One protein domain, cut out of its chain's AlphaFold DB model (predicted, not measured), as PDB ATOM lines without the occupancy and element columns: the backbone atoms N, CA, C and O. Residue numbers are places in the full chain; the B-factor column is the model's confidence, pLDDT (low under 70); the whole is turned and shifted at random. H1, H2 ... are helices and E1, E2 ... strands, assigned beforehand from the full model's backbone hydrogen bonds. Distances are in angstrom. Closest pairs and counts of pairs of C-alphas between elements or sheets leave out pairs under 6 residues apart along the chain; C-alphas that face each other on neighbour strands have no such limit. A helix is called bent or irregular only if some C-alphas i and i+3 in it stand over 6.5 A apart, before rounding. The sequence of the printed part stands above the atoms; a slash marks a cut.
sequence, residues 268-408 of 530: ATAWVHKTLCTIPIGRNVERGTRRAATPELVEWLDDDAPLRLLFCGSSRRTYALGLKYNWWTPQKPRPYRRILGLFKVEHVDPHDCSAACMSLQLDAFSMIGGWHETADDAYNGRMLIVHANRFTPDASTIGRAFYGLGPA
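What this domain is: This is residues 268 to 408 of the 530 residues of the protein "FAD-binding PCMH-type domain-containing protein" of Pseudomonadales bacterium (UniProt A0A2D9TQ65). A strongly twisted sheet of four strands makes the middle, with H1 packed on one face and H2, with the short H3 and H4, on the other; H5 lies beyond H2, away from the sheet. The small hairpin of E4 and E5 lies off to one side next to H3, and residues 284 to 290 stick out as a free loop. The printed part has 141 residues, with five named helices and six named strands in the order E1 H1 E2 E3 E4 E5 H2 H3 E6 H4 H5. The sheet's order is E2, E3, E1, E6, antiparallel; the class is mixed, helices and strands. The whole is compact, with a radius of gyration of the C-alphas of 16.2 A and spans of 45 by 43 by 33 A.

Where its parts are: E1, residues 271 to 280, begins at C-alpha 271 (-38.404, -40.155, -11.107) and is 28.6 A long. H1 is residues 295 to 300. E2, residues 307 to 313, is 20.2 A long, and E3, residues 319 to 327, 25.5 A. E4 is residues 336 to 339 and E5 residues 343 to 346. H2, residues 355 to 367, begins at C-alpha 355 (-41.445, -30.813, 2.699), is 17.8 A long and is irregular, but only just: C-alphas 362 and 365 are 6.6 A apart. H3 is residues 376 to 379, E6 residues 381 to 384 and H4 residues 385 to 388. H5, residues 399 to 408, is 14.2 A long and ends at C-alpha 408 (-52.970, -23.773, 16.240).

How they stand to each other: E3 and E1 are antiparallel at 159 degrees, with N 277 and O 322 2.8 A apart. E2 and E3 form a hairpin, N 311 to O 321 at 2.8 A; in E1 and E6, N 272 and O 383 are 2.8 A apart. E1, H1 and E2 make a split strand-helix-strand unit, two strands running the same way with E3 between them; its crossover is right-handed. The sheet and the helices on both its faces make three layers: H1 on one face at a height over the sheet of 8.0 A, its closest C-alphas to E1 those of Glu 296 and Ile 279 at 5.6 A, and on the opposite face H2, over E2 at a height over the sheet of 10.0 A, its closest C-alphas to E2 those of Ser 366 and Gly 313 at 4.4 A. H3 and H4 are on the same face as H2. H5 is not on the sheet; H2 and H5 only just touch, with 3 pairs of C-alphas within 8 A, the closest those of Ala 356 and Gly 399 at 5.8 A. In the hairpin of E4 and E5, N 337 and O 345 are 2.9 A apart; the closest C-alphas of E4 and H3 are those of Arg 337 and Asp 377, 5.6 A. In H1 each O i to N i+4 pair is within hydrogen-bond range, in H2 6 of 9 and in H5 3 of 6; H3 and H4 are too short for such a pair.

The domain as a whole: The C-alphas farthest apart are those of Gly 288 and Phe 343, 48.3 A. The printed part has no cut, and the link E1 to H1 is long, with 14 residues. The mean pLDDT of the printed part is 77.3; 43 residues are under 70, among them residues 283 to 290 and 393 to 408.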
ATOM      1  N   ALA A 268     -43.457 -46.828  -8.450       93.31
ATOM      2  CA  ALA A 268     -43.020 -46.020  -7.319       93.31
ATOM      3  C   ALA A 268     -41.556 -45.570  -7.429       93.31
ATOM      4  O   ALA A 268     -41.143 -44.660  -6.704       93.31
ATOM      5  N   THR A 269     -40.776 -46.212  -8.300       93.75
ATOM      6  CA  THR A 269     -39.386 -45.872  -8.609       93.75
ATOM      7  C   THR A 269     -39.263 -44.850  -9.741       93.75
ATOM      8  O   THR A 269     -38.159 -44.371 -10.011       93.75
ATOM      9  N   ALA A 270     -40.381 -44.451 -10.361       93.56
ATOM     10  CA  ALA A 270     -40.384 -43.409 -11.373       93.56
ATOM     11  C   ALA A 270     -39.912 -42.071 -10.786       93.56
ATOM     12  O   ALA A 270     -40.359 -41.625  -9.722       93.56
ATOM     13  N   TRP A 271     -38.995 -41.424 -11.505       93.94
ATOM     14  CA  TRP A 271     -38.404 -40.155 -11.107       93.94
ATOM     15  C   TRP A 271     -39.166 -38.980 -11.703       93.94
ATOM     16  O   TRP A 271     -39.526 -38.973 -12.880       93.94
ATOM     17  N   VAL A 272     -39.335 -37.944 -10.892       92.75
ATOM     18  CA  VAL A 272     -39.846 -36.643 -11.302       92.75
ATOM     19  C   VAL A 272     -38.836 -35.546 -10.981       92.75
ATOM     20  O   VAL A 272     -38.072 -35.632 -10.019       92.75
ATOM     21  N   HIS A 273     -38.833 -34.510 -11.805       92.31
ATOM     22  CA  HIS A 273     -38.059 -33.291 -11.667       92.31
ATOM     23  C   HIS A 273     -39.005 -32.167 -11.257       92.31
ATOM     24  O   HIS A 273     -39.903 -31.797 -12.013       92.31
ATOM     25  N   LYS A 274     -38.810 -31.674 -10.039       90.50
ATOM     26  CA  LYS A 274     -39.512 -30.532  -9.464       90.50
ATOM     27  C   LYS A 274     -38.909 -29.241 -10.019       90.50
ATOM     28  O   LYS A 274     -37.685 -29.086 -10.003       90.50
ATOM     29  N   THR A 275     -39.764 -28.334 -10.476       88.19
ATOM     30  CA  THR A 275     -39.407 -26.984 -10.917       88.19
ATOM     31  C   THR A 275     -40.384 -25.956 -10.351       88.19
ATOM     32  O   THR A 275     -41.565 -26.248 -10.131       88.19
ATOM     33  N   LEU A 276     -39.874 -24.751 -10.101       88.06
ATOM     34  CA  LEU A 276     -40.665 -23.589  -9.709       88.06
ATOM     35  C   LEU A 276     -41.206 -22.879 -10.953       88.06
ATOM     36  O   LEU A 276     -40.478 -22.712 -11.927       88.06
ATOM     37  N   CYS A 277     -42.450 -22.417 -10.891       89.56
ATOM     38  CA  CYS A 277     -43.050 -21.532 -11.885       89.56
ATOM     39  C   CYS A 277     -43.585 -20.293 -11.159       89.56
ATOM     40  O   CYS A 277     -44.524 -20.394 -10.371       89.56
ATOM     41  N   THR A 278     -43.018 -19.114 -11.407       91.62
ATOM     42  CA  THR A 278     -43.542 -17.862 -10.838       91.62
ATOM     43  C   THR A 278     -44.493 -17.233 -11.841       91.62
ATOM     44  O   THR A 278     -44.058 -16.822 -12.907       91.62
ATOM     45  N   ILE A 279     -45.783 -17.150 -11.514       92.75
ATOM     46  CA  ILE A 279     -46.817 -16.657 -12.434       92.75
ATOM     47  C   ILE A 279     -47.097 -15.183 -12.122       92.75
ATOM     48  O   ILE A 279     -47.724 -14.897 -11.096       92.75
ATOM     49  N   PRO A 280     -46.632 -14.228 -12.949       92.25
ATOM     50  CA  PRO A 280     -46.747 -12.810 -12.643       92.25
ATOM     51  C   PRO A 280     -48.162 -12.282 -12.898       92.25
ATOM     52  O   PRO A 280     -48.724 -12.457 -13.984       92.25
ATOM     53  N   ILE A 281     -48.701 -11.529 -11.937       88.56
ATOM     54  CA  ILE A 281     -49.971 -10.815 -12.132       88.56
ATOM     55  C   ILE A 281     -49.740  -9.525 -12.922       88.56
ATOM     56  O   ILE A 281     -48.667  -8.915 -12.852       88.56
ATOM     57  N   GLY A 282     -50.749  -9.074 -13.666       73.94
ATOM     58  CA  GLY A 282     -50.651  -7.817 -14.408       73.94
ATOM     59  C   GLY A 282     -50.501  -6.625 -13.458       73.94
ATOM     60  O   GLY A 282     -51.298  -6.457 -12.534       73.94
ATOM     61  N   ARG A 283     -49.497  -5.760 -13.671       56.88
ATOM     62  CA  ARG A 283     -49.504  -4.417 -13.067       56.88
ATOM     63  C   ARG A 283     -50.635  -3.648 -13.757       56.88
ATOM     64  O   ARG A 283     -50.548  -3.444 -14.960       56.88
ATOM     65  N   ASN A 284     -51.670  -3.255 -13.014       52.38
ATOM     66  CA  ASN A 284     -52.878  -2.568 -13.506       52.38
ATOM     67  C   ASN A 284     -53.930  -3.470 -14.173       52.38
ATOM     68  O   ASN A 284     -54.446  -3.137 -15.236       52.38
ATOM     69  N   VAL A 285     -54.300  -4.590 -13.546       52.81
ATOM     70  CA  VAL A 285     -55.579  -5.226 -13.898       52.81
ATOM     71  C   VAL A 285     -56.701  -4.327 -13.373       52.81
ATOM     72  O   VAL A 285     -57.103  -4.420 -12.213       52.81
ATOM     73  N   GLU A 286     -57.189  -3.407 -14.207       55.78
ATOM     74  CA  GLU A 286     -58.551  -2.906 -14.036       55.78
ATOM     75  C   GLU A 286     -59.480  -4.121 -14.114       55.78
ATOM     76  O   GLU A 286     -59.428  -4.880 -15.091       55.78
ATOM     77  N   ARG A 287     -60.274  -4.349 -13.057       56.38
ATOM     78  CA  ARG A 287     -61.191  -5.496 -12.957       56.38
ATOM     79  C   ARG A 287     -61.948  -5.675 -14.274       56.38
ATOM     80  O   ARG A 287     -62.675  -4.782 -14.695       56.38
ATOM     81  N   GLY A 288     -61.793  -6.842 -14.898       55.69
ATOM     82  CA  GLY A 288     -62.514  -7.210 -16.121       55.69
ATOM     83  C   GLY A 288     -61.766  -7.007 -17.444       55.69
ATOM     84  O   GLY A 288     -62.275  -7.450 -18.475       55.69
ATOM     85  N   THR A 289     -60.562  -6.424 -17.454       63.06
ATOM     86  CA  THR A 289     -59.724  -6.413 -18.667       63.06
ATOM     87  C   THR A 289     -59.115  -7.798 -18.905       63.06
ATOM     88  O   THR A 289     -58.383  -8.334 -18.074       63.06
ATOM     89  N   ARG A 290     -59.454  -8.428 -20.041       67.19
ATOM     90  CA  ARG A 290     -58.874  -9.725 -20.421       67.19
ATOM     91  C   ARG A 290     -57.397  -9.548 -20.747       67.19
ATOM     92  O   ARG A 290     -57.049  -8.754 -21.617       67.19
ATOM     93  N   ARG A 291     -56.551 -10.338 -20.092       77.06
ATOM     94  CA  ARG A 291     -55.120 -10.432 -20.374       77.06
ATOM     95  C   ARG A 291     -54.818 -11.803 -20.964       77.06
ATOM     96  O   ARG A 291     -55.368 -12.801 -20.506       77.06
ATOM     97  N   ALA A 292     -53.929 -11.834 -21.952       86.00
ATOM     98  CA  ALA A 292     -53.346 -13.083 -22.417       86.00
ATOM     99  C   ALA A 292     -52.594 -13.776 -21.269       86.00
ATOM    100  O   ALA A 292     -51.939 -13.113 -20.455       86.00
ATOM    101  N   ALA A 293     -52.679 -15.099 -21.214       88.00
ATOM    102  CA  ALA A 293     -51.923 -15.906 -20.274       88.00
ATOM    103  C   ALA A 293     -50.419 -15.671 -20.412       88.00
ATOM    104  O   ALA A 293     -49.893 -15.488 -21.514       88.00
ATOM    105  N   THR A 294     -49.715 -15.683 -19.283       92.31
ATOM    106  CA  THR A 294     -48.262 -15.534 -19.312       92.31
ATOM    107  C   THR A 294     -47.597 -16.843 -19.748       92.31
ATOM    108  O   THR A 294     -48.168 -17.920 -19.538       92.31
ATOM    109  N   PRO A 295     -46.386 -16.790 -20.333       91.69
ATOM    110  CA  PRO A 295     -45.639 -17.995 -20.686       91.69
ATOM    111  C   PRO A 295     -45.451 -18.953 -19.504       91.69
ATOM    112  O   PRO A 295     -45.538 -20.161 -19.680       91.69
ATOM    113  N   GLU A 296     -45.276 -18.428 -18.289       92.25
ATOM    114  CA  GLU A 296     -45.086 -19.222 -17.071       92.25
ATOM    115  C   GLU A 296     -46.359 -19.974 -16.662       92.25
ATOM    116  O   GLU A 296     -46.279 -21.108 -16.190       92.25
ATOM    117  N   LEU A 297     -47.546 -19.381 -16.863       91.31
ATOM    118  CA  LEU A 297     -48.804 -20.100 -16.651       91.31
ATOM    119  C   LEU A 297     -48.994 -21.191 -17.706       91.31
ATOM    120  O   LEU A 297     -49.420 -22.291 -17.362       91.31
ATOM    121  N   VAL A 298     -48.682 -20.902 -18.972       89.62
ATOM    122  CA  VAL A 298     -48.743 -21.898 -20.054       89.62
ATOM    123  C   VAL A 298     -47.802 -23.065 -19.753       89.62
ATOM    124  O   VAL A 298     -48.210 -24.219 -19.852       89.62
ATOM    125  N   GLU A 299     -46.574 -22.777 -19.319       88.88
ATOM    126  CA  GLU A 299     -45.604 -23.793 -18.919       88.88
ATOM    127  C   GLU A 299     -46.096 -24.602 -17.717       88.88
ATOM    128  O   GLU A 299     -45.961 -25.828 -17.701       88.88
ATOM    129  N   TRP A 300     -46.689 -23.952 -16.713       89.50
ATOM    130  CA  TRP A 300     -47.287 -24.654 -15.582       89.50
ATOM    131  C   TRP A 300     -48.438 -25.560 -16.040       89.50
ATOM    132  O   TRP A 300     -48.525 -26.701 -15.598       89.50
ATOM    133  N   LEU A 301     -49.272 -25.101 -16.976       86.94
ATOM    134  CA  LEU A 301     -50.404 -25.843 -17.538       86.94
ATOM    135  C   LEU A 301     -50.027 -26.955 -18.528       86.94
ATOM    136  O   LEU A 301     -50.920 -27.677 -18.970       86.94
ATOM    137  N   ASP A 302     -48.745 -27.166 -18.804       80.38
ATOM    138  CA  ASP A 302     -48.242 -28.257 -19.646       80.38
ATOM    139  C   ASP A 302     -48.772 -29.639 -19.223       80.38
ATOM    140  O   ASP A 302     -48.790 -29.999 -18.034       80.38
ATOM    141  N   ASP A 303     -49.195 -30.405 -20.231       74.44
ATOM    142  CA  ASP A 303     -49.948 -31.637 -20.080       74.44
ATOM    143  C   ASP A 303     -49.109 -32.877 -19.681       74.44
ATOM    144  O   ASP A 303     -49.659 -33.937 -19.340       74.44
ATOM    145  N   ASP A 304     -47.784 -32.732 -19.657       82.25
ATOM    146  CA  ASP A 304     -46.847 -33.829 -19.392       82.25
ATOM    147  C   ASP A 304     -46.467 -33.990 -17.912       82.25
ATOM    148  O   ASP A 304     -45.893 -35.008 -17.511       82.25
ATOM    149  N   ALA A 305     -46.808 -33.014 -17.064       86.19
ATOM    150  CA  ALA A 305     -46.485 -33.055 -15.641       86.19
ATOM    151  C   ALA A 305     -47.456 -33.967 -14.851       86.19
ATOM    152  O   ALA A 305     -48.655 -33.655 -14.766       86.19
ATOM    153  N   PRO A 306     -46.989 -35.063 -14.208       86.56
ATOM    154  CA  PRO A 306     -47.833 -35.898 -13.348       86.56
ATOM    155  C   PRO A 306     -48.442 -35.155 -12.153       86.56
ATOM    156  O   PRO A 306     -49.576 -35.455 -11.774       86.56
ATOM    157  N   LEU A 307     -47.735 -34.181 -11.572       88.19
ATOM    158  CA  LEU A 307     -48.194 -33.413 -10.410       88.19
ATOM    159  C   LEU A 307     -47.965 -31.920 -10.627       88.19
ATOM    160  O   LEU A 307     -46.933 -31.513 -11.171       88.19
ATOM    161  N   ARG A 308     -48.921 -31.109 -10.169       88.44
ATOM    162  CA  ARG A 308     -48.849 -29.646 -10.222       88.44
ATOM    163  C   ARG A 308     -49.552 -29.024  -9.031       88.44
ATOM    164  O   ARG A 308     -50.584 -29.511  -8.584       88.44
ATOM    165  N   LEU A 309     -49.005 -27.914  -8.566       87.69
ATOM    166  CA  LEU A 309     -49.544 -27.116  -7.474       87.69
ATOM    167  C   LEU A 309     -49.463 -25.648  -7.858       87.69
ATOM    168  O   LEU A 309     -48.460 -25.253  -8.444       87.69
ATOM    169  N   LEU A 310     -50.469 -24.847  -7.520       90.69
ATOM    170  CA  LEU A 310     -50.420 -23.398  -7.703       90.69
ATOM    171  C   LEU A 310     -51.000 -22.695  -6.484       90.69
ATOM    172  O   LEU A 310     -52.156 -22.904  -6.140       90.69
ATOM    173  N   PHE A 311     -50.198 -21.850  -5.843       91.44
ATOM    174  CA  PHE A 311     -50.564 -21.171  -4.607       91.44
ATOM    175  C   PHE A 311     -50.594 -19.651  -4.776       91.44
ATOM    176  O   PHE A 311     -49.589 -19.026  -5.136       91.44
ATOM    177  N   CYS A 312     -51.706 -19.040  -4.383       91.88
ATOM    178  CA  CYS A 312     -51.826 -17.599  -4.171       91.88
ATOM    179  C   CYS A 312     -51.910 -17.335  -2.664       91.88
ATOM    180  O   CYS A 312     -52.572 -18.073  -1.938       91.88
ATOM    181  N   GLY A 313     -51.274 -16.276  -2.176       89.69
ATOM    182  CA  GLY A 313     -51.295 -15.949  -0.751       89.69
ATOM    183  C   GLY A 313     -51.147 -14.461  -0.510       89.69
ATOM    184  O   GLY A 313     -50.542 -13.759  -1.318       89.69
ATOM    185  N   SER A 314     -51.695 -13.977   0.600       88.69
ATOM    186  CA  SER A 314     -51.701 -12.558   0.956       88.69
ATOM    187  C   SER A 314     -50.315 -11.933   1.050       88.69
ATOM    188  O   SER A 314     -50.162 -10.725   0.862       88.69
ATOM    189  N   SER A 315     -49.297 -12.740   1.334       84.94
ATOM    190  CA  SER A 315     -47.917 -12.282   1.382       84.94
ATOM    191  C   SER A 315     -47.256 -12.105   0.012       84.94
ATOM    192  O   SER A 315     -46.260 -11.389  -0.094       84.94
ATOM    193  N   ARG A 316     -47.821 -12.691  -1.051       84.88
ATOM    194  CA  ARG A 316     -47.308 -12.598  -2.423       84.88
ATOM    195  C   ARG A 316     -48.088 -11.527  -3.173       84.88
ATOM    196  O   ARG A 316     -49.238 -11.708  -3.555       84.88
ATOM    197  N   ARG A 317     -47.470 -10.357  -3.347       83.62
ATOM    198  CA  ARG A 317     -48.179  -9.158  -3.828       83.62
ATOM    199  C   ARG A 317     -48.383  -9.099  -5.337       83.62
ATOM    200  O   ARG A 317     -49.278  -8.374  -5.771       83.62
ATOM    201  N   THR A 318     -47.523  -9.764  -6.107       88.00
ATOM    202  CA  THR A 318     -47.408  -9.562  -7.561       88.00
ATOM    203  C   THR A 318     -47.312 -10.858  -8.366       88.00
ATOM    204  O   THR A 318     -47.051 -10.805  -9.564       88.00
ATOM    205  N   TYR A 319     -47.481 -12.020  -7.736       91.12
ATOM    206  CA  TYR A 319     -47.402 -13.310  -8.418       91.12
ATOM    207  C   TYR A 319     -48.105 -14.415  -7.631       91.12
ATOM    208  O   TYR A 319     -48.295 -14.313  -6.416       91.12
ATOM    209  N   ALA A 320     -48.436 -15.492  -8.336       91.44
ATOM    210  CA  ALA A 320     -48.728 -16.795  -7.759       91.44
ATOM    211  C   ALA A 320     -47.508 -17.717  -7.904       91.44
ATOM    212  O   ALA A 320     -46.682 -17.532  -8.800       91.44
ATOM    213  N   LEU A 321     -47.384 -18.697  -7.011       90.19
ATOM    214  CA  LEU A 321     -46.253 -19.620  -6.994       90.19
ATOM    215  C   LEU A 321     -46.709 -21.023  -7.386       90.19
ATOM    216  O   LEU A 321     -47.484 -21.654  -6.666       90.19
ATOM    217  N   GLY A 322     -46.242 -21.490  -8.535       89.31
ATOM    218  CA  GLY A 322     -46.499 -22.816  -9.064       89.31
ATOM    219  C   GLY A 322     -45.347 -23.775  -8.785       89.31
ATOM    220  O   GLY A 322     -44.183 -23.404  -8.899       89.31
ATOM    221  N   LEU A 323     -45.667 -25.025  -8.468       88.38
ATOM    222  CA  LEU A 323     -44.737 -26.144  -8.580       88.38
ATOM    223  C   LEU A 323     -45.201 -27.078  -9.682       88.38
ATOM    224  O   LEU A 323     -46.392 -27.391  -9.793       88.38
ATOM    225  N   LYS A 324     -44.234 -27.566 -10.448       90.12
ATOM    226  CA  LYS A 324     -44.437 -28.537 -11.512       90.12
ATOM    227  C   LYS A 324     -43.491 -29.709 -11.294       90.12
ATOM    228  O   LYS A 324     -42.309 -29.514 -11.028       90.12
ATOM    229  N   TYR A 325     -44.013 -30.925 -11.395       90.69
ATOM    230  CA  TYR A 325     -43.220 -32.147 -11.311       90.69
ATOM    231  C   TYR A 325     -43.283 -32.830 -12.668       90.69
ATOM    232  O   TYR A 325     -44.308 -33.406 -13.012       90.69
ATOM    233  N   ASN A 326     -42.204 -32.747 -13.437       91.81
ATOM    234  CA  ASN A 326     -42.087 -33.357 -14.760       91.81
ATOM    235  C   ASN A 326     -41.463 -34.738 -14.665       91.81
ATOM    236  O   ASN A 326     -40.602 -34.951 -13.821       91.81
ATOM    237  N   TRP A 327     -41.788 -35.658 -15.569       92.56
ATOM    238  CA  TRP A 327     -41.038 -36.913 -15.655       92.56
ATOM    239  C   TRP A 327     -39.550 -36.650 -15.879       92.56
ATOM    240  O   TRP A 327     -39.171 -35.881 -16.768       92.56
ATOM    241  N   TRP A 328     -38.699 -37.273 -15.067       94.00
ATOM    242  CA  TRP A 328     -37.253 -37.176 -15.206       94.00
ATOM    243  C   TRP A 328     -36.703 -38.442 -15.849       94.00
ATOM    244  O   TRP A 328     -37.035 -39.555 -15.445       94.00
ATOM    245  N   THR A 329     -35.825 -38.261 -16.830       90.44
ATOM    246  CA  THR A 329     -35.090 -39.350 -17.468       90.44
ATOM    247  C   THR A 329     -33.589 -39.089 -17.343       90.44
ATOM    248  O   THR A 329     -33.189 -37.925 -17.238       90.44
ATOM    249  N   PRO A 330     -32.732 -40.125 -17.389       87.62
ATOM    250  CA  PRO A 330     -31.280 -39.962 -17.282       87.62
ATOM    251  C   PRO A 330     -30.649 -39.025 -18.323       87.62
ATOM    252  O   PRO A 330     -29.540 -38.546 -18.110       87.62
ATOM    253  N   GLN A 331     -31.338 -38.771 -19.442       87.25
ATOM    254  CA  GLN A 331     -30.903 -37.850 -20.494       87.25
ATOM    255  C   GLN A 331     -31.134 -36.377 -20.130       87.25
ATOM    256  O   GLN A 331     -30.503 -35.500 -20.718       87.25
ATOM    257  N   LYS A 332     -32.033 -36.079 -19.180       85.75
ATOM    258  CA  LYS A 332     -32.268 -34.706 -18.725       85.75
ATOM    259  C   LYS A 332     -31.111 -34.238 -17.833       85.75
ATOM    260  O   LYS A 332     -30.581 -35.038 -17.056       85.75
ATOM    261  N   PRO A 333     -30.736 -32.946 -17.887       84.50
ATOM    262  CA  PRO A 333     -29.715 -32.390 -17.010       84.50
ATOM    263  C   PRO A 333     -29.993 -32.712 -15.539       84.50
ATOM    264  O   PRO A 333     -31.134 -32.639 -15.071       84.50
ATOM    265  N   ARG A 334     -28.944 -33.081 -14.798       85.12
ATOM    266  CA  ARG A 334     -29.062 -33.309 -13.357       85.12
ATOM    267  C   ARG A 334     -29.264 -31.965 -12.653       85.12
ATOM    268  O   ARG A 334     -28.507 -31.033 -12.931       85.12
ATOM    269  N   PRO A 335     -30.248 -31.841 -11.752       84.81
ATOM    270  CA  PRO A 335     -30.390 -30.638 -10.950       84.81
ATOM    271  C   PRO A 335     -29.258 -30.571  -9.920       84.81
ATOM    272  O   PRO A 335     -28.846 -31.595  -9.372       84.81
ATOM    273  N   TYR A 336     -28.759 -29.369  -9.640       83.56
ATOM    274  CA  TYR A 336     -27.712 -29.132  -8.645       83.56
ATOM    275  C   TYR A 336     -28.144 -28.030  -7.683       83.56
ATOM    276  O   TYR A 336     -28.767 -27.058  -8.102       83.56
ATOM    277  N   ARG A 337     -27.739 -28.153  -6.418       80.31
ATOM    278  CA  ARG A 337     -27.893 -27.108  -5.395       80.31
ATOM    279  C   ARG A 337     -26.545 -26.739  -4.797       80.31
ATOM    280  O   ARG A 337     -25.619 -27.558  -4.805       80.31
ATOM    281  N   ARG A 338     -26.438 -25.533  -4.240       77.69
ATOM    282  CA  ARG A 338     -25.248 -25.117  -3.489       77.69
ATOM    283  C   ARG A 338     -25.399 -25.476  -2.014       77.69
ATOM    284  O   ARG A 338     -26.266 -24.947  -1.330       77.69
ATOM    285  N   ILE A 339     -24.527 -26.336  -1.499       70.69
ATOM    286  CA  ILE A 339     -24.397 -26.543  -0.053       70.69
ATOM    287  C   ILE A 339     -23.475 -25.458   0.503       70.69
ATOM    288  O   ILE A 339     -22.346 -25.299   0.029       70.69
ATOM    289  N   LEU A 340     -23.981 -24.712   1.494       69.75
ATOM    290  CA  LEU A 340     -23.274 -23.611   2.164       69.75
ATOM    291  C   LEU A 340     -22.749 -22.543   1.185       69.75
ATOM    292  O   LEU A 340     -21.709 -21.939   1.417       69.75
ATOM    293  N   GLY A 341     -23.425 -22.353   0.046       72.62
ATOM    294  CA  GLY A 341     -23.021 -21.402  -1.000       72.62
ATOM    295  C   GLY A 341     -21.783 -21.796  -1.823       72.62
ATOM    296  O   GLY A 341     -21.512 -21.138  -2.827       72.62
ATOM    297  N   LEU A 342     -21.074 -22.873  -1.458       75.81
ATOM    298  CA  LEU A 342     -19.742 -23.203  -1.985       75.81
ATOM    299  C   LEU A 342     -19.722 -24.441  -2.891       75.81
ATOM    300  O   LEU A 342     -19.091 -24.420  -3.946       75.81
ATOM    301  N   PHE A 343     -20.429 -25.514  -2.527       79.62
ATOM    302  CA  PHE A 343     -20.316 -26.802  -3.224       79.62
ATOM    303  C   PHE A 343     -21.564 -27.111  -4.043       79.62
ATOM    304  O   PHE A 343     -22.658 -27.204  -3.487       79.62
ATOM    305  N   LYS A 344     -21.407 -27.313  -5.360       81.69
ATOM    306  CA  LYS A 344     -22.482 -27.844  -6.209       81.69
ATOM    307  C   LYS A 344     -22.595 -29.347  -5.990       81.69
ATOM    308  O   LYS A 344     -21.704 -30.097  -6.376       81.69
ATOM    309  N   VAL A 345     -23.705 -29.779  -5.411       83.69
ATOM    310  CA  VAL A 345     -24.045 -31.201  -5.289       83.69
ATOM    311  C   VAL A 345     -25.303 -31.494  -6.076       83.69
ATOM    312  O   VAL A 345     -26.168 -30.626  -6.216       83.69
ATOM    313  N   GLU A 346     -25.402 -32.714  -6.591       85.56
ATOM    314  CA  GLU A 346     -26.624 -33.168  -7.236       85.56
ATOM    315  C   GLU A 346     -27.795 -33.065  -6.251       85.56
ATOM    316  O   GLU A 346     -27.728 -33.544  -5.115       85.56
ATOM    317  N   HIS A 347     -28.864 -32.408  -6.683       84.38
ATOM    318  CA  HIS A 347     -30.033 -32.163  -5.860       84.38
ATOM    319  C   HIS A 347     -31.021 -33.326  -6.001       84.38
ATOM    320  O   HIS A 347     -32.016 -33.259  -6.726       84.38
ATOM    321  N   VAL A 348     -30.718 -34.421  -5.302       84.00
ATOM    322  CA  VAL A 348     -31.681 -35.498  -5.053       84.00
ATOM    323  C   VAL A 348     -32.493 -35.120  -3.833       84.00
ATOM    324  O   VAL A 348     -31.941 -34.924  -2.750       84.00
ATOM    325  N   ASP A 349     -33.800 -35.019  -4.021       74.25
ATOM    326  CA  ASP A 349     -34.681 -34.412  -3.047       74.25
ATOM    327  C   ASP A 349     -35.773 -35.373  -2.533       74.25
ATOM    328  O   ASP A 349     -36.962 -35.180  -2.784       74.25
ATOM    329  N   PRO A 350     -35.413 -36.444  -1.800       58.84
ATOM    330  CA  PRO A 350     -36.376 -37.462  -1.364       58.84
ATOM    331  C   PRO A 350     -37.369 -36.941  -0.310       58.84
ATOM    332  O   PRO A 350     -38.303 -37.648   0.078       58.84
ATOM    333  N   HIS A 351     -37.137 -35.734   0.206       58.41
ATOM    334  CA  HIS A 351     -37.871 -35.129   1.314       58.41
ATOM    335  C   HIS A 351     -38.268 -33.681   1.040       58.41
ATOM    336  O   HIS A 351     -38.589 -32.971   1.991       58.41
ATOM    337  N   ASP A 352     -38.219 -33.240  -0.213       58.91
ATOM    338  CA  ASP A 352     -38.558 -31.877  -0.626       58.91
ATOM    339  C   ASP A 352     -37.780 -30.773   0.147       58.91
ATOM    340  O   ASP A 352     -38.342 -29.780   0.596       58.91
ATOM    341  N   CYS A 353     -36.496 -31.023   0.435       54.00
ATOM    342  CA  CYS A 353     -35.509 -30.253   1.194       54.00
ATOM    343  C   CYS A 353     -36.027 -29.684   2.510       54.00
ATOM    344  O   CYS A 353     -35.532 -28.677   3.013       54.00
ATOM    345  N   SER A 354     -36.944 -30.458   3.104       57.91
ATOM    346  CA  SER A 354     -37.951 -30.101   4.098       57.91
ATOM    347  C   SER A 354     -39.300 -29.794   3.444       57.91
ATOM    348  O   SER A 354     -39.748 -28.653   3.422       57.91
ATOM    349  N   ALA A 355     -40.018 -30.845   3.037       57.56
ATOM    350  CA  ALA A 355     -41.445 -30.813   2.699       57.56
ATOM    351  C   ALA A 355     -42.264 -30.071   3.764       57.56
ATOM    352  O   ALA A 355     -43.270 -29.444   3.464       57.56
ATOM    353  N   ALA A 356     -41.803 -30.094   5.023       58.94
ATOM    354  CA  ALA A 356     -42.346 -29.275   6.098       58.94
ATOM    355  C   ALA A 356     -42.176 -27.775   5.820       58.94
ATOM    356  O   ALA A 356     -43.156 -27.040   5.852       58.94
ATOM    357  N   CYS A 357     -40.949 -27.324   5.548       63.34
ATOM    358  CA  CYS A 357     -40.668 -25.932   5.215       63.34
ATOM    359  C   CYS A 357     -41.376 -25.534   3.925       63.34
ATOM    360  O   CYS A 357     -42.011 -24.494   3.915       63.34
ATOM    361  N   MET A 358     -41.350 -26.368   2.884       70.06
ATOM    362  CA  MET A 358     -42.019 -26.060   1.625       70.06
ATOM    363  C   MET A 358     -43.534 -25.982   1.792       70.06
ATOM    364  O   MET A 358     -44.123 -24.961   1.466       70.06
ATOM    365  N   SER A 359     -44.183 -26.992   2.373       68.44
ATOM    366  CA  SER A 359     -45.626 -26.948   2.627       68.44
ATOM    367  C   SER A 359     -46.014 -25.743   3.489       68.44
ATOM    368  O   SER A 359     -47.006 -25.083   3.189       68.44
ATOM    369  N   LEU A 360     -45.220 -25.397   4.510       67.69
ATOM    370  CA  LEU A 360     -45.461 -24.200   5.317       67.69
ATOM    371  C   LEU A 360     -45.253 -22.910   4.516       67.69
ATOM    372  O   LEU A 360     -46.101 -22.033   4.585       67.69
ATOM    373  N   GLN A 361     -44.178 -22.788   3.742       67.19
ATOM    374  CA  GLN A 361     -43.867 -21.606   2.931       67.19
ATOM    375  C   GLN A 361     -44.878 -21.395   1.799       67.19
ATOM    376  O   GLN A 361     -45.240 -20.260   1.476       67.19
ATOM    377  N   LEU A 362     -45.354 -22.492   1.208       70.25
ATOM    378  CA  LEU A 362     -46.287 -22.481   0.092       70.25
ATOM    379  C   LEU A 362     -47.723 -22.221   0.527       70.25
ATOM    380  O   LEU A 362     -48.392 -21.431  -0.142       70.25
ATOM    381  N   ASP A 363     -48.137 -22.793   1.659       71.56
ATOM    382  CA  ASP A 363     -49.494 -22.697   2.197       71.56
ATOM    383  C   ASP A 363     -49.583 -21.743   3.409       71.56
ATOM    384  O   ASP A 363     -50.043 -20.610   3.280       71.56
ATOM    385  N   ALA A 364     -49.095 -22.127   4.593       70.88
ATOM    386  CA  ALA A 364     -49.339 -21.380   5.838       70.88
ATOM    387  C   ALA A 364     -48.703 -19.968   5.884       70.88
ATOM    388  O   ALA A 364     -49.358 -18.983   6.230       70.88
ATOM    389  N   PHE A 365     -47.432 -19.831   5.507       71.75
ATOM    390  CA  PHE A 365     -46.711 -18.551   5.438       71.75
ATOM    391  C   PHE A 365     -47.062 -17.734   4.188       71.75
ATOM    392  O   PHE A 365     -46.712 -16.554   4.076       71.75
ATOM    393  N   SER A 366     -47.838 -18.316   3.270       73.25
ATOM    394  CA  SER A 366     -48.484 -17.531   2.221       73.25
ATOM    395  C   SER A 366     -49.515 -16.550   2.808       73.25
ATOM    396  O   SER A 366     -49.751 -15.494   2.225       73.25
ATOM    397  N   MET A 367     -50.042 -16.833   4.010       76.06
ATOM    398  CA  MET A 367     -50.836 -15.886   4.803       76.06
ATOM    399  C   MET A 367     -49.978 -15.079   5.789       76.06
ATOM    400  O   MET A 367     -50.136 -13.864   5.926       76.06
ATOM    401  N   ILE A 368     -49.065 -15.752   6.499       69.69
ATOM    402  CA  ILE A 368     -48.348 -15.193   7.656       69.69
ATOM    403  C   ILE A 368     -46.899 -14.848   7.300       69.69
ATOM    404  O   ILE A 368     -46.117 -15.721   6.939       69.69
ATOM    405  N   GLY A 369     -46.510 -13.582   7.472       66.44
ATOM    406  CA  GLY A 369     -45.105 -13.141   7.459       66.44
ATOM    407  C   GLY A 369     -44.412 -13.137   6.094       66.44
ATOM    408  O   GLY A 369     -43.387 -12.482   5.942       66.44
ATOM    409  N   GLY A 370     -44.962 -13.825   5.090       62.34
ATOM    410  CA  GLY A 370     -44.440 -13.823   3.725       62.34
ATOM    411  C   GLY A 370     -43.105 -14.490   3.520       62.34
ATOM    412  O   GLY A 370     -42.522 -14.368   2.446       62.34
ATOM    413  N   TRP A 371     -42.645 -15.230   4.518       64.88
ATOM    414  CA  TRP A 371     -41.405 -15.954   4.408       64.88
ATOM    415  C   TRP A 371     -41.607 -17.193   3.543       64.88
ATOM    416  O   TRP A 371     -42.300 -18.137   3.924       64.88
ATOM    417  N   HIS A 372     -41.021 -17.165   2.355       68.12
ATOM    418  CA  HIS A 372     -40.937 -18.299   1.454       68.12
ATOM    419  C   HIS A 372     -39.591 -18.260   0.750       68.12
ATOM    420  O   HIS A 372     -39.057 -17.182   0.490       68.12
ATOM    421  N   GLU A 373     -39.028 -19.436   0.496       66.12
ATOM    422  CA  GLU A 373     -37.827 -19.542  -0.316       66.12
ATOM    423  C   GLU A 373     -38.156 -19.056  -1.729       66.12
ATOM    424  O   GLU A 373     -39.207 -19.404  -2.275       66.12
ATOM    425  N   THR A 374     -37.285 -18.227  -2.293       65.88
ATOM    426  CA  THR A 374     -37.433 -17.657  -3.641       65.88
ATOM    427  C   THR A 374     -36.306 -18.090  -4.566       65.88
ATOM    428  O   THR A 374     -36.349 -17.784  -5.752       65.88
ATOM    429  N   ALA A 375     -35.276 -18.755  -4.041       71.31
ATOM    430  CA  ALA A 375     -34.177 -19.238  -4.851       71.31
ATOM    431  C   ALA A 375     -34.630 -20.435  -5.700       71.31
ATOM    432  O   ALA A 375     -35.034 -21.475  -5.173       71.31
ATOM    433  N   ASP A 376     -34.555 -20.300  -7.027       72.12
ATOM    434  CA  ASP A 376     -34.966 -21.346  -7.973       72.12
ATOM    435  C   ASP A 376     -34.254 -22.685  -7.711       72.12
ATOM    436  O   ASP A 376     -34.839 -23.757  -7.874       72.12
ATOM    437  N   ASP A 377     -32.997 -22.648  -7.254       74.12
ATOM    438  CA  ASP A 377     -32.201 -23.841  -6.955       74.12
ATOM    439  C   ASP A 377     -32.724 -24.642  -5.752       74.12
ATOM    440  O   ASP A 377     -32.537 -25.861  -5.701       74.12
ATOM    441  N   ALA A 378     -33.455 -24.004  -4.834       72.31
ATOM    442  CA  ALA A 378     -34.120 -24.681  -3.724       72.31
ATOM    443  C   ALA A 378     -35.326 -25.525  -4.175       72.31
ATOM    444  O   ALA A 378     -35.652 -26.546  -3.559       72.31
ATOM    445  N   TYR A 379     -35.962 -25.145  -5.284       77.88
ATOM    446  CA  TYR A 379     -37.084 -25.875  -5.882       77.88
ATOM    447  C   TYR A 379     -36.669 -26.753  -7.061       77.88
ATOM    448  O   TYR A 379     -37.480 -27.525  -7.558       77.88
ATOM    449  N   ASN A 380     -35.412 -26.682  -7.487       85.62
ATOM    450  CA  ASN A 380     -34.890 -27.458  -8.599       85.62
ATOM    451  C   ASN A 380     -34.275 -28.773  -8.103       85.62
ATOM    452  O   ASN A 380     -33.093 -28.808  -7.770       85.62
ATOM    453  N   GLY A 381     -35.055 -29.854  -8.053       88.38
ATOM    454  CA  GLY A 381     -34.589 -31.145  -7.527       88.38
ATOM    455  C   GLY A 381     -35.280 -32.343  -8.166       88.38
ATOM    456  O   GLY A 381     -36.406 -32.237  -8.651       88.38
ATOM    457  N   ARG A 382     -34.616 -33.504  -8.171       91.44
ATOM    458  CA  ARG A 382     -35.216 -34.763  -8.642       91.44
ATOM    459  C   ARG A 382     -35.588 -35.664  -7.477       91.44
ATOM    460  O   ARG A 382     -34.830 -35.783  -6.518       91.44
ATOM    461  N   MET A 383     -36.725 -36.338  -7.570       91.62
ATOM    462  CA  MET A 383     -37.228 -37.223  -6.519       91.62
ATOM    463  C   MET A 383     -38.083 -38.346  -7.098       91.62
ATOM    464  O   MET A 383     -38.498 -38.279  -8.249       91.62
ATOM    465  N   LEU A 384     -38.366 -39.376  -6.303       91.94
ATOM    466  CA  LEU A 384     -39.326 -40.405  -6.702       91.94
ATOM    467  C   LEU A 384     -40.754 -39.863  -6.602       91.94
ATOM    468  O   LEU A 384     -41.067 -39.117  -5.671       91.94
ATOM    469  N   ILE A 385     -41.646 -40.299  -7.489       90.19
ATOM    470  CA  ILE A 385     -43.055 -39.881  -7.475       90.19
ATOM    471  C   ILE A 385     -43.759 -40.198  -6.146       90.19
ATOM    472  O   ILE A 385     -44.552 -39.398  -5.652       90.19
ATOM    473  N   VAL A 386     -43.396 -41.305  -5.488       88.25
ATOM    474  CA  VAL A 386     -43.901 -41.643  -4.143       88.25
ATOM    475  C   VAL A 386     -43.569 -40.570  -3.098       88.25
ATOM    476  O   VAL A 386     -44.341 -40.351  -2.163       88.25
ATOM    477  N   HIS A 387     -42.430 -39.891  -3.247       86.38
ATOM    478  CA  HIS A 387     -42.025 -38.793  -2.374       86.38
ATOM    479  C   HIS A 387     -42.715 -37.488  -2.769       86.38
ATOM    480  O   HIS A 387     -43.207 -36.796  -1.884       86.38
ATOM    481  N   ALA A 388     -42.861 -37.212  -4.068       86.38
ATOM    482  CA  ALA A 388     -43.599 -36.045  -4.561       86.38
ATOM    483  C   ALA A 388     -45.079 -36.047  -4.125       86.38
ATOM    484  O   ALA A 388     -45.639 -35.009  -3.782       86.38
ATOM    485  N   ASN A 389     -45.703 -37.226  -4.038       84.50
ATOM    486  CA  ASN A 389     -47.063 -37.391  -3.511       84.50
ATOM    487  C   ASN A 389     -47.209 -37.034  -2.024       84.50
ATOM    488  O   ASN A 389     -48.317 -36.800  -1.541       84.50
ATOM    489  N   ARG A 390     -46.101 -36.997  -1.279       79.88
ATOM    490  CA  ARG A 390     -46.051 -36.696   0.157       79.88
ATOM    491  C   ARG A 390     -45.670 -35.240   0.384       79.88
ATOM    492  O   ARG A 390     -44.690 -34.949   1.063       79.88
ATOM    493  N   PHE A 391     -46.474 -34.337  -0.176       74.88
ATOM    494  CA  PHE A 391     -46.235 -32.896  -0.072       74.88
ATOM    495  C   PHE A 391     -46.211 -32.411   1.386       74.88
ATOM    496  O   PHE A 391     -45.456 -31.517   1.752       74.88
ATOM    497  N   THR A 392     -47.002 -33.036   2.262       70.12
ATOM    498  CA  THR A 392     -46.867 -32.854   3.706       70.12
ATOM    499  C   THR A 392     -45.930 -33.918   4.284       70.12
ATOM    500  O   THR A 392     -46.128 -35.107   4.012       70.12
ATOM    501  N   PRO A 393     -44.956 -33.546   5.142       61.94
ATOM    502  CA  PRO A 393     -44.084 -34.517   5.795       61.94
ATOM    503  C   PRO A 393     -44.893 -35.535   6.606       61.94
ATOM    504  O   PRO A 393     -45.949 -35.219   7.162       61.94
ATOM    505  N   ASP A 394     -44.359 -36.752   6.747       60.97
ATOM    506  CA  ASP A 394     -44.912 -37.698   7.710       60.97
ATOM    507  C   ASP A 394     -44.903 -37.045   9.096       60.97
ATOM    508  O   ASP A 394     -43.922 -36.433   9.535       60.97
ATOM    509  N   ALA A 395     -46.008 -37.208   9.810       52.44
ATOM    510  CA  ALA A 395     -46.131 -36.822  11.195       52.44
ATOM    511  C   ALA A 395     -45.305 -37.783  12.059       52.44
ATOM    512  O   ALA A 395     -45.851 -38.282  13.033       52.44
ATOM    513  N   SER A 396     -44.049 -38.092  11.712       52.72
ATOM    514  CA  SER A 396     -43.059 -38.874  12.464       52.72
ATOM    515  C   SER A 396     -41.746 -38.141  12.734       52.72
ATOM    516  O   SER A 396     -41.101 -38.424  13.740       52.72
ATOM    517  N   THR A 397     -41.431 -37.123  11.937       53.56
ATOM    518  CA  THR A 397     -40.205 -36.315  12.017       53.56
ATOM    519  C   THR A 397     -40.395 -35.009  12.804       53.56
ATOM    520  O   THR A 397     -41.504 -34.696  13.242       53.56
ATOM    521  N   ILE A 398     -39.321 -34.212  12.955       47.06
ATOM    522  CA  ILE A 398     -39.282 -32.852  13.557       47.06
ATOM    523  C   ILE A 398     -40.430 -31.944  13.072       47.06
ATOM    524  O   ILE A 398     -40.923 -31.110  13.835       47.06
ATOM    525  N   GLY A 399     -40.951 -32.185  11.861       52.56
ATOM    526  CA  GLY A 399     -42.190 -31.590  11.360       52.56
ATOM    527  C   GLY A 399     -43.355 -31.644  12.359       52.56
ATOM    528  O   GLY A 399     -44.107 -30.687  12.418       52.56
ATOM    529  N   ARG A 400     -43.454 -32.660  13.236       57.12
ATOM    530  CA  ARG A 400     -44.460 -32.783  14.316       57.12
ATOM    531  C   ARG A 400     -44.522 -31.601  15.290       57.12
ATOM    532  O   ARG A 400     -45.591 -31.371  15.856       57.12
ATOM    533  N   ALA A 401     -43.406 -30.923  15.568       52.00
ATOM    534  CA  ALA A 401     -43.386 -29.785  16.494       52.00
ATOM    535  C   ALA A 401     -44.003 -28.537  15.839       52.00
ATOM    536  O   ALA A 401     -44.824 -27.848  16.446       52.00
ATOM    537  N   PHE A 402     -43.690 -28.324  14.559       52.69
ATOM    538  CA  PHE A 402     -44.213 -27.220  13.751       52.69
ATOM    539  C   PHE A 402     -45.618 -27.497  13.193       52.69
ATOM    540  O   PHE A 402     -46.412 -26.574  13.031       52.69
ATOM    541  N   TYR A 403     -45.986 -28.768  13.009       54.16
ATOM    542  CA  TYR A 403     -47.336 -29.187  12.622       54.16
ATOM    543  C   TYR A 403     -48.377 -28.973  13.717       54.16
ATOM    544  O   TYR A 403     -49.551 -29.153  13.450       54.16
ATOM    545  N   GLY A 404     -47.987 -28.654  14.954       57.38
ATOM    546  CA  GLY A 404     -48.937 -28.156  15.952       57.38
ATOM    547  C   GLY A 404     -49.174 -26.652  15.807       57.38
ATOM    548  O   GLY A 404     -50.297 -26.195  15.983       57.38
ATOM    549  N   LEU A 405     -48.150 -25.896  15.388       60.53
ATOM    550  CA  LEU A 405     -48.230 -24.445  15.217       60.53
ATOM    551  C   LEU A 405     -49.143 -24.050  14.061       60.53
ATOM    552  O   LEU A 405     -50.013 -23.219  14.264       60.53
ATOM    553  N   GLY A 406     -48.995 -24.656  12.876       64.00
ATOM    554  CA  GLY A 406     -49.862 -24.351  11.727       64.00
ATOM    555  C   GLY A 406     -51.353 -24.507  12.067       64.00
ATOM    556  O   GLY A 406     -52.105 -23.539  11.987       64.00
ATOM    557  N   PRO A 407     -51.780 -25.684  12.550       61.00
ATOM    558  CA  PRO A 407     -53.115 -25.908  13.075       61.00
ATOM    559  C   PRO A 407     -53.531 -24.974  14.205       61.00
ATOM    560  O   PRO A 407     -54.649 -24.468  14.185       61.00
ATOM    561  N   ALA A 408     -52.661 -24.718  15.181       63.59
ATOM    562  CA  ALA A 408     -52.970 -23.773  16.240       63.59
ATOM    563  C   ALA A 408     -53.218 -22.368  15.682       63.59
ATOM    564  O   ALA A 408     -54.182 -21.737  16.087       63.59
TER     565      ALA A 408